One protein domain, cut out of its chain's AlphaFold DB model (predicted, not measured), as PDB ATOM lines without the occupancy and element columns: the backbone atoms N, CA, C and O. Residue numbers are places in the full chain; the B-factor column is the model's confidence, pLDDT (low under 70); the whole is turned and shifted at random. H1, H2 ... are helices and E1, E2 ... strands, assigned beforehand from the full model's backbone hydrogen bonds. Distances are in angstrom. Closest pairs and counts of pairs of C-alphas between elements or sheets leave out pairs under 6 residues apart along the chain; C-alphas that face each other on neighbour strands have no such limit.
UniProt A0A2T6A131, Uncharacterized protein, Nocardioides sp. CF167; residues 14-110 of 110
ATOM      1  N   ALA A  14       4.675  90.490 136.272       79.31
ATOM      2  CA  ALA A  14       5.280  89.163 136.246       79.31
ATOM      3  C   ALA A  14       5.982  88.870 134.913       79.31
ATOM      4  O   ALA A  14       7.017  88.215 134.914       79.31
ATOM      5  N   GLU A  15       5.448  89.365 133.795       79.75
ATOM      6  CA  GLU A  15       6.076  89.223 132.477       79.75
ATOM      7  C   GLU A  15       7.355  90.057 132.385       79.75
ATOM      8  O   GLU A  15       8.384  89.539 131.966       79.75
ATOM      9  N   HIS A  16       7.340  91.284 132.909       79.25
ATOM     10  CA  HIS A  16       8.546  92.113 133.006       79.25
ATOM     11  C   HIS A  16       9.644  91.524 133.898       79.25
ATOM     12  O   HIS A  16      10.804  91.886 133.754       79.25
ATOM     13  N   ALA A  17       9.318  90.609 134.817       73.56
ATOM     14  CA  ALA A  17      10.330  89.953 135.644       73.56
ATOM     15  C   ALA A  17      11.237  88.996 134.845       73.56
ATOM     16  O   ALA A  17      12.241  88.534 135.386       73.56
ATOM     17  N   TYR A  18      10.874  88.676 133.596       72.69
ATOM     18  CA  TYR A  18      11.698  87.898 132.670       72.69
ATOM     19  C   TYR A  18      12.564  88.765 131.748       72.69
ATOM     20  O   TYR A  18      13.418  88.208 131.057       72.69
ATOM     21  N   ASP A  19      12.354  90.084 131.720       71.12
ATOM     22  CA  ASP A  19      13.209  90.998 130.965       71.12
ATOM     23  C   ASP A  19      14.577  91.070 131.670       71.12
ATOM     24  O   ASP A  19      14.640  91.248 132.888       71.12
ATOM     25  N   ASP A  20      15.670  90.879 130.920       59.69
ATOM     26  CA  ASP A  20      17.036  90.842 131.463       59.69
ATOM     27  C   ASP A  20      17.345  92.089 132.319       59.69
ATOM     28  O   ASP A  20      16.960  93.216 131.994       59.69
ATOM     29  N   ASP A  21      18.124  91.890 133.390       59.09
ATOM     30  CA  ASP A  21      18.552  92.917 134.362       59.09
ATOM     31  C   ASP A  21      19.369  94.085 133.742       59.09
ATOM     32  O   ASP A  21      19.754  95.021 134.448       59.09
ATOM     33  N   ASP A  22      19.616  94.069 132.427       62.31
ATOM     34  CA  ASP A  22      20.329  95.104 131.661       62.31
ATOM     35  C   ASP A  22      19.516  96.403 131.459       62.31
ATOM     36  O   ASP A  22      20.015  97.378 130.890       62.31
ATOM     37  N   GLY A  23      18.284  96.468 131.980       59.72
ATOM     38  CA  GLY A  23      17.557  97.727 132.183       59.72
ATOM     39  C   GLY A  23      16.773  98.249 130.978       59.72
ATOM     40  O   GLY A  23      16.393  99.420 130.977       59.72
ATOM     41  N   ALA A  24      16.512  97.408 129.975       70.75
ATOM     42  CA  ALA A  24      15.593  97.712 128.882       70.75
ATOM     43  C   ALA A  24      14.347  96.829 129.004       70.75
ATOM     44  O   ALA A  24      14.411  95.624 128.772       70.75
ATOM     45  N   TRP A  25      13.218  97.422 129.390       82.06
ATOM     46  CA  TRP A  25      11.957  96.696 129.538       82.06
ATOM     47  C   TRP A  25      11.164  96.692 128.244       82.06
ATOM     48  O   TRP A  25      11.084  97.703 127.545       82.06
ATOM     49  N   LEU A  26      10.561  95.549 127.923       87.94
ATOM     50  CA  LEU A  26       9.742  95.410 126.729       87.94
ATOM     51  C   LEU A  26       8.271  95.594 127.088       87.94
ATOM     52  O   LEU A  26       7.626  94.702 127.630       87.94
ATOM     53  N   HIS A  27       7.718  96.756 126.760       89.50
ATOM     54  CA  HIS A  27       6.305  97.048 126.980       89.50
ATOM     55  C   HIS A  27       5.463  96.637 125.773       89.50
ATOM     56  O   HIS A  27       5.738  97.052 124.645       89.50
ATOM     57  N   GLU A  28       4.390  95.890 126.009       92.69
ATOM     58  CA  GLU A  28       3.348  95.633 125.017       92.69
ATOM     59  C   GLU A  28       2.350  96.796 125.004       92.69
ATOM     60  O   GLU A  28       1.843  97.222 126.044       92.69
ATOM     61  N   GLY A  29       2.084  97.334 123.817       91.94
ATOM     62  CA  GLY A  29       1.088  98.371 123.585       91.94
ATOM     63  C   GLY A  29      -0.287  97.806 123.209       91.94
ATOM     64  O   GLY A  29      -0.543  96.607 123.321       91.94
ATOM     65  N   PRO A  30      -1.213  98.656 122.735       92.81
ATOM     66  CA  PRO A  30      -2.494  98.197 122.234       92.81
ATOM     67  C   PRO A  30      -2.326  97.352 120.968       92.81
ATOM     68  O   PRO A  30      -1.361  97.470 120.203       92.81
ATOM     69  N   ARG A  31      -3.336  96.525 120.727       93.50
ATOM     70  CA  ARG A  31      -3.422  95.649 119.568       93.50
ATOM     71  C   ARG A  31      -4.366  96.232 118.517       93.50
ATOM     72  O   ARG A  31      -5.469  96.661 118.851       93.50
ATOM     73  N   PHE A  32      -3.957  96.177 117.255       93.38
ATOM     74  CA  PHE A  32      -4.737  96.612 116.095       93.38
ATOM     75  C   PHE A  32      -4.983  95.396 115.204       93.38
ATOM     76  O   PHE A  32      -4.107  94.988 114.446       93.38
ATOM     77  N   GLY A  33      -6.129  94.736 115.383       91.19
ATOM     78  CA  GLY A  33      -6.446  93.490 114.682       91.19
ATOM     79  C   GLY A  33      -5.394  92.402 114.912       91.19
ATOM     80  O   GLY A  33      -5.320  91.827 116.000       91.19
ATOM     81  N   LEU A  34      -4.585  92.100 113.896       89.12
ATOM     82  CA  LEU A  34      -3.488  91.121 113.972       89.12
ATOM     83  C   LEU A  34      -2.122  91.740 114.294       89.12
ATOM     84  O   LEU A  34      -1.156  91.012 114.488       89.12
ATOM     85  N   VAL A  35      -2.037  93.066 114.377       92.81
ATOM     86  CA  VAL A  35      -0.809  93.797 114.683       92.81
ATOM     87  C   VAL A  35      -0.706  94.009 116.190       92.81
ATOM     88  O   VAL A  35      -1.531  94.700 116.793       92.81
ATOM     89  N   ARG A  36       0.324  93.435 116.807       94.06
ATOM     90  CA  ARG A  36       0.728  93.733 118.186       94.06
ATOM     91  C   ARG A  36       1.799  94.812 118.162       94.06
ATOM     92  O   ARG A  36       2.667  94.785 117.292       94.06
ATOM     93  N   THR A  37       1.740  95.757 119.091       95.00
ATOM     94  CA  THR A  37       2.715  96.850 119.174       95.00
ATOM     95  C   THR A  37       3.581  96.705 120.413       95.00
ATOM     96  O   THR A  37       3.134  96.199 121.438       95.00
ATOM     97  N   TRP A  38       4.825  97.155 120.309       93.81
ATOM     98  CA  TRP A  38       5.840  96.998 121.339       93.81
ATOM     99  C   TRP A  38       6.628  98.287 121.507       93.81
ATOM    100  O   TRP A  38       6.775  99.071 120.564       93.81
ATOM    101  N   CYS A  39       7.187  98.475 122.692       92.12
ATOM    102  CA  CYS A  39       8.174  99.499 122.976       92.12
ATOM    103  C   CYS A  39       9.295  98.882 123.798       92.12
ATOM    104  O   CYS A  39       9.066  98.461 124.929       92.12
ATOM    105  N   LEU A  40      10.500  98.866 123.240       89.06
ATOM    106  CA  LEU A  40      11.696  98.623 124.029       89.06
ATOM    107  C   LEU A  40      12.059  99.931 124.730       89.06
ATOM    108  O   LEU A  40      12.386 100.918 124.059       89.06
ATOM    109  N   ASP A  41      11.925  99.947 126.052       82.62
ATOM    110  CA  ASP A  41      12.247 101.107 126.868       82.62
ATOM    111  C   ASP A  41      13.761 101.320 126.970       82.62
ATOM    112  O   ASP A  41      14.567 100.396 126.845       82.62
ATOM    113  N   GLY A  42      14.150 102.576 127.159       78.81
ATOM    114  CA  GLY A  42      15.539 103.004 127.207       78.81
ATOM    115  C   GLY A  42      15.677 104.515 127.009       78.81
ATOM    116  O   GLY A  42      14.680 105.222 126.847       78.81
ATOM    117  N   PRO A  43      16.915 105.049 126.978       78.00
ATOM    118  CA  PRO A  43      17.155 106.483 126.772       78.00
ATOM    119  C   PRO A  43      16.513 107.029 125.488       78.00
ATOM    120  O   PRO A  43      16.096 108.186 125.436       78.00
ATOM    121  N   GLU A  44      16.419 106.178 124.466       81.12
ATOM    122  CA  GLU A  44      15.673 106.421 123.237       81.12
ATOM    123  C   GLU A  44      14.708 105.244 123.012       81.12
ATOM    124  O   GLU A  44      15.141 104.193 122.535       81.12
ATOM    125  N   PRO A  45      13.414 105.376 123.364       86.00
ATOM    126  CA  PRO A  45      12.470 104.268 123.277       86.00
ATOM    127  C   PRO A  45      12.209 103.866 121.821       86.00
ATOM    128  O   PRO A  45      11.919 104.706 120.957       86.00
ATOM    129  N   VAL A  46      12.266 102.562 121.550       89.56
ATOM    130  CA  VAL A  46      12.095 102.005 120.202       89.56
ATOM    131  C   VAL A  46      10.737 101.328 120.095       89.56
ATOM    132  O   VAL A  46      10.521 100.243 120.629       89.56
ATOM    133  N   PHE A  47       9.830 101.954 119.345       93.00
ATOM    134  CA  PHE A  47       8.528 101.365 119.026       93.00
ATOM    135  C   PHE A  47       8.624 100.444 117.812       93.00
ATOM    136  O   PHE A  47       9.160 100.858 116.776       93.00
ATOM    137  N   SER A  48       8.067  99.244 117.928       94.50
ATOM    138  CA  SER A  48       8.003  98.231 116.875       94.50
ATOM    139  C   SER A  48       6.641  97.528 116.884       94.50
ATOM    140  O   SER A  48       5.790  97.791 117.733       94.50
ATOM    141  N   ALA A  49       6.405  96.655 115.906       95.19
ATOM    142  CA  ALA A  49       5.187  95.869 115.826       95.19
ATOM    143  C   ALA A  49       5.483  94.478 115.261       95.19
ATOM    144  O   ALA A  49       6.380  94.320 114.430       95.19
ATOM    145  N   THR A  50       4.712  93.487 115.694       92.56
ATOM    146  CA  THR A  50       4.728  92.131 115.140       92.56
ATOM    147  C   THR A  50       3.336  91.756 114.654       92.56
ATOM    148  O   THR A  50       2.327  92.301 115.108       92.56
ATOM    149  N   LEU A  51       3.282  90.838 113.695       88.19
ATOM    150  CA  LEU A  51       2.039  90.195 113.294       88.19
ATOM    151  C   LEU A  51       1.822  88.990 114.198       88.19
ATOM    152  O   LEU A  51       2.778  88.297 114.536       88.19
ATOM    153  N   ASP A  52       0.582  88.774 114.613       83.25
ATOM    154  CA  ASP A  52       0.229  87.621 115.427       83.25
ATOM    155  C   ASP A  52       0.448  86.315 114.657       83.25
ATOM    156  O   ASP A  52       0.157  86.236 113.460       83.25
ATOM    157  N   ASP A  53       0.896  85.278 115.362       66.88
ATOM    158  CA  ASP A  53       1.312  83.999 114.772       66.88
ATOM    159  C   ASP A  53       0.174  83.297 114.013       66.88
ATOM    160  O   ASP A  53       0.413  82.547 113.068       66.88
ATOM    161  N   GLY A  54      -1.082  83.616 114.346       63.12
ATOM    162  CA  GLY A  54      -2.261  83.146 113.616       63.12
ATOM    163  C   GLY A  54      -2.315  83.578 112.144       63.12
ATOM    164  O   GLY A  54      -3.021  82.942 111.371       63.12
ATOM    165  N   LEU A  55      -1.566  84.610 111.733       63.50
ATOM    166  CA  LEU A  55      -1.400  84.983 110.321       63.50
ATOM    167  C   LEU A  55      -0.371  84.087 109.603       63.50
ATOM    168  O   LEU A  55      -0.470  83.891 108.398       63.50
ATOM    169  N   GLY A  56       0.614  83.546 110.329       54.44
ATOM    170  CA  GLY A  56       1.659  82.673 109.780       54.44
ATOM    171  C   GLY A  56       1.151  81.275 109.412       54.44
ATOM    172  O   GLY A  56       1.652  80.678 108.461       54.44
ATOM    173  N   ASP A  57       0.115  80.807 110.115       59.94
ATOM    174  CA  ASP A  57      -0.627  79.575 109.805       59.94
ATOM    175  C   ASP A  57      -1.858  79.820 108.908       59.94
ATOM    176  O   ASP A  57      -2.430  78.876 108.353       59.94
ATOM    177  N   ALA A  58      -2.272  81.081 108.738       58.88
ATOM    178  CA  ALA A  58      -3.322  81.466 107.804       58.88
ATOM    179  C   ALA A  58      -2.754  81.467 106.382       58.88
ATOM    180  O   ALA A  58      -2.087  82.404 105.941       58.88
ATOM    181  N   GLY A  59      -3.015  80.379 105.657       66.88
ATOM    182  CA  GLY A  59      -2.838  80.339 104.210       66.88
ATOM    183  C   GLY A  59      -3.487  81.554 103.540       66.88
ATOM    184  O   GLY A  59      -4.482  82.061 104.037       66.88
ATOM    185  N   GLU A  60      -2.865  82.008 102.449       79.75
ATOM    186  CA  GLU A  60      -3.307  83.051 101.507       79.75
ATOM    187  C   GLU A  60      -4.403  84.018 101.997       79.75
ATOM    188  O   GLU A  60      -5.578  83.672 102.051       79.75
ATOM    189  N   LEU A  61      -4.023  85.276 102.236       85.12
ATOM    190  CA  LEU A  61      -4.978  86.338 102.554       85.12
ATOM    191  C   LEU A  61      -5.799  86.733 101.326       85.12
ATOM    192  O   LEU A  61      -5.245  87.036 100.262       85.12
ATOM    193  N   ASP A  62      -7.115  86.825 101.495       89.25
ATOM    194  CA  ASP A  62      -7.989  87.400 100.482       89.25
ATOM    195  C   ASP A  62      -7.869  88.940 100.407       89.25
ATOM    196  O   ASP A  62      -7.162  89.601 101.174       89.25
ATOM    197  N   THR A  63      -8.556  89.556  99.439       93.31
ATOM    198  CA  THR A  63      -8.480  91.014  99.226       93.31
ATOM    199  C   THR A  63      -9.035  91.829 100.401       93.31
ATOM    200  O   THR A  63      -8.530  92.920 100.684       93.31
ATOM    201  N   ASP A  64     -10.064  91.334 101.087       92.12
ATOM    202  CA  ASP A  64     -10.673  92.027 102.220       92.12
ATOM    203  C   ASP A  64      -9.834  91.852 103.492       92.12
ATOM    204  O   ASP A  64      -9.776  92.757 104.328       92.12
ATOM    205  N   GLU A  65      -9.161  90.716 103.648       89.25
ATOM    206  CA  GLU A  65      -8.166  90.460 104.692       89.25
ATOM    207  C   GLU A  65      -6.930  91.338 104.513       89.25
ATOM    208  O   GLU A  65      -6.514  92.003 105.461       89.25
ATOM    209  N   LEU A  66      -6.405  91.447 103.288       90.81
ATOM    210  CA  LEU A  66      -5.312  92.371 102.968       90.81
ATOM    211  C   LEU A  66      -5.692  93.825 103.253       90.81
ATOM    212  O   LEU A  66      -4.887  94.583 103.793       90.81
ATOM    213  N   ARG A  67      -6.925  94.225 102.919       94.62
ATOM    214  CA  ARG A  67      -7.409  95.579 103.208       94.62
ATOM    215  C   ARG A  67      -7.473  95.839 104.711       94.62
ATOM    216  O   ARG A  67      -7.017  96.890 105.147       94.62
ATOM    217  N   ARG A  68      -8.011  94.892 105.486       91.88
ATOM    218  CA  ARG A  68      -8.072  94.986 106.952       91.88
ATOM    219  C   ARG A  68      -6.675  95.087 107.556       91.88
ATOM    220  O   ARG A  68      -6.418  96.028 108.293       91.88
ATOM    221  N   LEU A  69      -5.756  94.214 107.144       91.50
ATOM    222  CA  LEU A  69      -4.367  94.243 107.597       91.50
ATOM    223  C   LEU A  69      -3.682  95.581 107.283       91.50
ATOM    224  O   LEU A  69      -2.956  96.114 108.118       91.50
ATOM    225  N   ALA A  70      -3.923  96.152 106.100       94.44
ATOM    226  CA  ALA A  70      -3.377  97.456 105.734       94.44
ATOM    227  C   ALA A  70      -3.929  98.592 106.614       94.44
ATOM    228  O   ALA A  70      -3.173  99.486 106.998       94.44
ATOM    229  N   THR A  71      -5.223  98.561 106.947       96.44
ATOM    230  CA  THR A  71      -5.837  99.526 107.872       96.44
ATOM    231  C   THR A  71      -5.279  99.371 109.285       96.44
ATOM    232  O   THR A  71      -4.812 100.352 109.855       96.44
ATOM    233  N   ASP A  72      -5.224  98.144 109.800       95.12
ATOM    234  CA  ASP A  72      -4.684  97.840 111.127       95.12
ATOM    235  C   ASP A  72      -3.216  98.284 111.260       95.12
ATOM    236  O   ASP A  72      -2.817  98.883 112.260       95.12
ATOM    237  N   ALA A  73      -2.405  98.041 110.225       95.75
ATOM    238  CA  ALA A  73      -1.010  98.466 110.183       95.75
ATOM    239  C   ALA A  73      -0.864  99.995 110.165       95.75
ATOM    240  O   ALA A  73       0.048 100.533 110.800       95.75
ATOM    241  N   LEU A  74      -1.752 100.703 109.458       97.38
ATOM    242  CA  LEU A  74      -1.762 102.163 109.445       97.38
ATOM    243  C   LEU A  74      -2.122 102.726 110.825       97.38
ATOM    244  O   LEU A  74      -1.422 103.615 111.312       97.38
ATOM    245  N   ASP A  75      -3.155 102.187 111.469       97.25
ATOM    246  CA  ASP A  75      -3.583 102.620 112.801       97.25
ATOM    247  C   ASP A  75      -2.486 102.371 113.848       97.25
ATOM    248  O   ASP A  75      -2.159 103.263 114.638       97.25
ATOM    249  N   ALA A  76      -1.831 101.205 113.792       96.38
ATOM    250  CA  ALA A  76      -0.679 100.896 114.633       96.38
ATOM    251  C   ALA A  76       0.476 101.887 114.413       96.38
ATOM    252  O   ALA A  76       1.062 102.390 115.376       96.38
ATOM    253  N   ALA A  77       0.794 102.214 113.155       96.69
ATOM    254  CA  ALA A  77       1.840 103.179 112.823       96.69
ATOM    255  C   ALA A  77       1.517 104.588 113.337       96.69
ATOM    256  O   ALA A  77       2.391 105.256 113.893       96.69
ATOM    257  N   MET A  78       0.263 105.026 113.197       95.75
ATOM    258  CA  MET A  78      -0.200 106.313 113.715       95.75
ATOM    259  C   MET A  78      -0.099 106.379 115.238       95.75
ATOM    260  O   MET A  78       0.376 107.380 115.780       95.75
ATOM    261  N   TRP A  79      -0.488 105.308 115.934       94.94
ATOM    262  CA  TRP A  79      -0.346 105.226 117.383       94.94
ATOM    263  C   TRP A  79       1.127 105.288 117.816       94.94
ATOM    264  O   TRP A  79       1.467 106.099 118.680       94.94
ATOM    265  N   MET A  80       2.016 104.508 117.187       94.00
ATOM    266  CA  MET A  80       3.454 104.512 117.500       94.00
ATOM    267  C   MET A  80       4.092 105.890 117.271       94.00
ATOM    268  O   MET A  80       4.868 106.365 118.102       94.00
ATOM    269  N   ASP A  81       3.754 106.565 116.169       92.88
ATOM    270  CA  ASP A  81       4.233 107.922 115.883       92.88
ATOM    271  C   ASP A  81       3.727 108.932 116.925       92.88
ATOM    272  O   ASP A  81       4.495 109.762 117.422       92.88
ATOM    273  N   GLN A  82       2.462 108.823 117.339       90.56
ATOM    274  CA  GLN A  82       1.920 109.644 118.417       90.56
ATOM    275  C   GLN A  82       2.683 109.433 119.732       90.56
ATOM    276  O   GLN A  82       3.041 110.421 120.378       90.56
ATOM    277  N   GLN A  83       2.971 108.185 120.119       89.00
ATOM    278  CA  GLN A  83       3.725 107.910 121.347       89.00
ATOM    279  C   GLN A  83       5.137 108.496 121.291       89.00
ATOM    280  O   GLN A  83       5.563 109.147 122.245       89.00
ATOM    281  N   ARG A  84       5.836 108.365 120.155       84.38
ATOM    282  CA  ARG A  84       7.157 108.985 119.958       84.38
ATOM    283  C   ARG A  84       7.098 110.502 120.128       84.38
ATOM    284  O   ARG A  84       7.925 111.074 120.830       84.38
ATOM    285  N   ARG A  85       6.095 111.165 119.545       81.25
ATOM    286  CA  ARG A  85       5.913 112.624 119.669       81.25
ATOM    287  C   ARG A  85       5.616 113.053 121.107       81.25
ATOM    288  O   ARG A  85       6.199 114.026 121.585       81.25
ATOM    289  N   LEU A  86       4.749 112.330 121.814       77.94
ATOM    290  CA  LEU A  86       4.459 112.600 123.226       77.94
ATOM    291  C   LEU A  86       5.696 112.375 124.108       77.94
ATOM    292  O   LEU A  86       5.997 113.215 124.956       77.94
ATOM    293  N   GLY A  87       6.457 111.308 123.854       66.75
ATOM    294  CA  GLY A  87       7.737 111.025 124.505       66.75
ATOM    295  C   GLY A  87       8.755 112.150 124.306       66.75
ATOM    296  O   GLY A  87       9.309 112.647 125.281       66.75
ATOM    297  N   LEU A  88       8.914 112.653 123.075       54.91
ATOM    298  CA  LEU A  88       9.774 113.810 122.774       54.91
ATOM    299  C   LEU A  88       9.353 115.074 123.540       54.91
ATOM    300  O   LEU A  88      10.206 115.834 123.999       54.91
ATOM    301  N   THR A  89       8.045 115.272 123.721       53.94
ATOM    302  CA  THR A  89       7.504 116.406 124.488       53.94
ATOM    303  C   THR A  89       7.783 116.249 125.992       53.94
ATOM    304  O   THR A  89       8.064 117.234 126.673       53.94
ATOM    305  N   ARG A  90       7.766 115.011 126.519       52.50
ATOM    306  CA  ARG A  90       8.096 114.682 127.922       52.50
ATOM    307  C   ARG A  90       9.605 114.741 128.209       52.50
ATOM    308  O   ARG A  90       9.984 115.119 129.311       52.50
ATOM    309  N   ILE A  91      10.450 114.452 127.214       54.03
ATOM    310  CA  ILE A  91      11.925 114.564 127.271       54.03
ATOM    311  C   ILE A  91      12.391 116.038 127.152       54.03
ATOM    312  O   ILE A  91      13.581 116.342 127.154       54.03
ATOM    313  N   GLY A  92      11.457 116.997 127.112       48.16
ATOM    314  CA  GLY A  92      11.767 118.424 127.203       48.16
ATOM    315  C   GLY A  92      12.211 119.064 125.889       48.16
ATOM    316  O   GLY A  92      12.678 120.201 125.911       48.16
ATOM    317  N   ARG A  93      12.041 118.389 124.741       56.50
ATOM    318  CA  ARG A  93      12.214 119.044 123.440       56.50
ATOM    319  C   ARG A  93      11.011 119.928 123.156       56.50
ATOM    320  O   ARG A  93       9.862 119.481 123.170       56.50
ATOM    321  N   SER A  94      11.274 121.205 122.910       64.31
ATOM    322  CA  SER A  94      10.222 122.178 122.642       64.31
ATOM    323  C   SER A  94       9.555 121.871 121.301       64.31
ATOM    324  O   SER A  94      10.228 121.583 120.312       64.31
ATOM    325  N   VAL A  95       8.228 122.019 121.219       62.62
ATOM    326  CA  VAL A  95       7.468 121.932 119.953       62.62
ATOM    327  C   VAL A  95       8.078 122.837 118.871       62.62
ATOM    328  O   VAL A  95       8.076 122.494 117.692       62.62
ATOM    329  N   VAL A  96       8.667 123.967 119.271       71.31
ATOM    330  CA  VAL A  96       9.365 124.897 118.371       71.31
ATOM    331  C   VAL A  96      10.599 124.257 117.726       71.31
ATOM    332  O   VAL A  96      10.867 124.506 116.552       71.31
ATOM    333  N   GLU A  97      11.343 123.433 118.459       73.00
ATOM    334  CA  GLU A  97      12.532 122.738 117.946       73.00
ATOM    335  C   GLU A  97      12.134 121.656 116.941       73.00
ATOM    336  O   GLU A  97      12.716 121.581 115.863       73.00
ATOM    337  N   LEU A  98      11.063 120.910 117.229       71.12
ATOM    338  CA  LEU A  98      10.522 119.899 116.315       71.12
ATOM    339  C   LEU A  98      10.024 120.513 114.999       71.12
ATOM    340  O   LEU A  98      10.287 119.980 113.920       71.12
ATOM    341  N   VAL A  99       9.334 121.656 115.068       77.75
ATOM    342  CA  VAL A  99       8.858 122.376 113.875       77.75
ATOM    343  C   VAL A  99      10.029 122.926 113.058       77.75
ATOM    344  O   VAL A  99       9.994 122.848 111.830       77.75
ATOM    345  N   ARG A 100      11.082 123.436 113.711       79.50
ATOM    346  CA  ARG A 100      12.303 123.888 113.026       79.50
ATOM    347  C   ARG A 100      13.011 122.741 112.311       79.50
ATOM    348  O   ARG A 100      13.292 122.864 111.126       79.50
ATOM    349  N   GLU A 101      13.209 121.602 112.973       79.62
ATOM    350  CA  GLU A 101      13.831 120.424 112.353       79.62
ATOM    351  C   GLU A 101      13.020 119.894 111.160       79.62
ATOM    352  O   GLU A 101      13.592 119.513 110.136       79.62
ATOM    353  N   ALA A 102      11.688 119.870 111.272       78.19
ATOM    354  CA  ALA A 102      10.808 119.462 110.182       78.19
ATOM    355  C   ALA A 102      10.891 120.430 108.991       78.19
ATOM    356  O   ALA A 102      10.979 119.987 107.843       78.19
ATOM    357  N   HIS A 103      10.922 121.740 109.259       81.94
ATOM    358  CA  HIS A 103      11.085 122.768 108.235       81.94
ATOM    359  C   HIS A 103      12.439 122.645 107.521       81.94
ATOM    360  O   HIS A 103      12.472 122.600 106.295       81.94
ATOM    361  N   ASP A 104      13.534 122.486 108.267       83.94
ATOM    362  CA  ASP A 104      14.890 122.334 107.720       83.94
ATOM    363  C   ASP A 104      15.070 121.049 106.902       83.94
ATOM    364  O   ASP A 104      15.956 120.959 106.049       83.94
ATOM    365  N   ARG A 105      14.282 120.011 107.198       79.81
ATOM    366  CA  ARG A 105      14.280 118.758 106.436       79.81
ATOM    367  C   ARG A 105      13.523 118.920 105.123       79.81
ATOM    368  O   ARG A 105      14.003 118.436 104.108       79.81
ATOM    369  N   ALA A 106      12.390 119.620 105.145       74.62
ATOM    370  CA  ALA A 106      11.566 119.875 103.966       74.62
ATOM    371  C   ALA A 106      12.209 120.867 102.982       74.62
ATOM    372  O   ALA A 106      12.013 120.748 101.779       74.62
ATOM    373  N   THR A 107      12.990 121.833 103.475       80.06
ATOM    374  CA  THR A 107      13.677 122.826 102.633       80.06
ATOM    375  C   THR A 107      15.007 122.338 102.065       80.06
ATOM    376  O   THR A 107      15.481 122.905 101.090       80.06
ATOM    377  N   ARG A 108      15.612 121.279 102.623       62.22
ATOM    378  CA  ARG A 108      16.819 120.639 102.061       62.22
ATOM    379  C   ARG A 108      16.532 119.645 100.934       62.22
ATOM    380  O   ARG A 108      17.461 119.260 100.231       62.22
ATOM    381  N   THR A 109      15.288 119.201 100.789       51.75
ATOM    382  CA  THR A 109      14.839 118.294  99.721       51.75
ATOM    383  C   THR A 109      14.100 119.009  98.582       51.75
ATOM    384  O   THR A 109      13.592 118.328  97.690       51.75
ATOM    385  N   ALA A 110      14.059 120.347  98.594       48.19
ATOM    386  CA  ALA A 110      13.537 121.209  97.530       48.19
ATOM    387  C   ALA A 110      14.686 121.907  96.787       48.19
ATOM    388  O   ALA A 110      14.560 122.074  95.553       48.19
TER     389      ALA A 110
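AT A GLANCE: This is residues 14 to 110 of the 110 residues of an uncharacterized protein of Nocardioides sp. CF167 (UniProt A0A2T6A131). A small three-stranded sheet, a wall of E1, E2 and E3, has one long helix, H1, running along one of its faces, while the other face is bare of named helices. H1 runs past the sheet at both ends, and beyond its far end the chain turns a corner into a second helix, H2, which lies away from the sheet; residues 99 to 110, of which 99 to 108 belong to H2, stick out. The printed part has 97 residues, with three named strands followed by two named helices, E1 E2 E3 H1 H2; the sheet's order is E1 - E2 - E3, antiparallel throughout, and the class is mixed, helices and strands. The whole is loose, with a radius of gyration of the C-alphas of 17.4 A, and flat, spanning 47 by 43 by 18 A.

HOW THE PARTS SIT: E1, residues 26 to 32, E2, residues 35 to 40, and E3, residues 46 to 51, form a meander, each strand the antiparallel neighbour of the one before. E1 and E2 are a hairpin with directions at 156 degrees; N 27 and O 39, 2.8 A apart, are within hydrogen-bond range. E2 and E3 are a hairpin at 153 degrees, with N 38 and O 48 within hydrogen-bond range at 2.8 A. The sheet is only just strongly twisted, its C-alphas lying up to 4.3 A off the best plane. H1, residues 63 to 90, is on the sheet, making two layers, a helix on one face of a sheet. Its height over the sheet is 8.7 A. It lies over E2, and only just not over E1, on which 2 of its C-alphas fall. It runs along the strands, at 20 degrees to E2 on the local plane. The closest C-alphas of E2 and H1 are those of Val 35 and Ala 73, 6.5 A apart. H2, residues 95 to 108, is not on the sheet. H1 and H2 are close but not clearly touching, their closest C-alphas, of Thr 89 and Val 95, 7.1 A apart. They stand at a steep tilt of 59 degrees, opposite ways. In H1 and H2 every O i to N i+4 pair is within hydrogen-bond range.

IN THESE COORDINATES: E1 begins at C-alpha 26, (9.742, 95.410, 126.729), and is 18.0 A long; E2 measures 16.3 A and E3 17.0 A. H1 extends 40.7 A from C-alpha 63, (-8.480, 91.014, 99.226). H2 is 20.2 A long and ends at C-alpha 108, (16.819, 120.639, 102.061).

THE WHOLE: The two C-alphas farthest apart, of Ala 14 and Ala 110, are 50.9 A apart. The printed part has no cut. The link from E3 to H1, 11 residues, is long. Mean pLDDT of the printed part is 80.2; residues 20 to 23, 53 to 59, 87 to 95 and 108 to 110 are under 70.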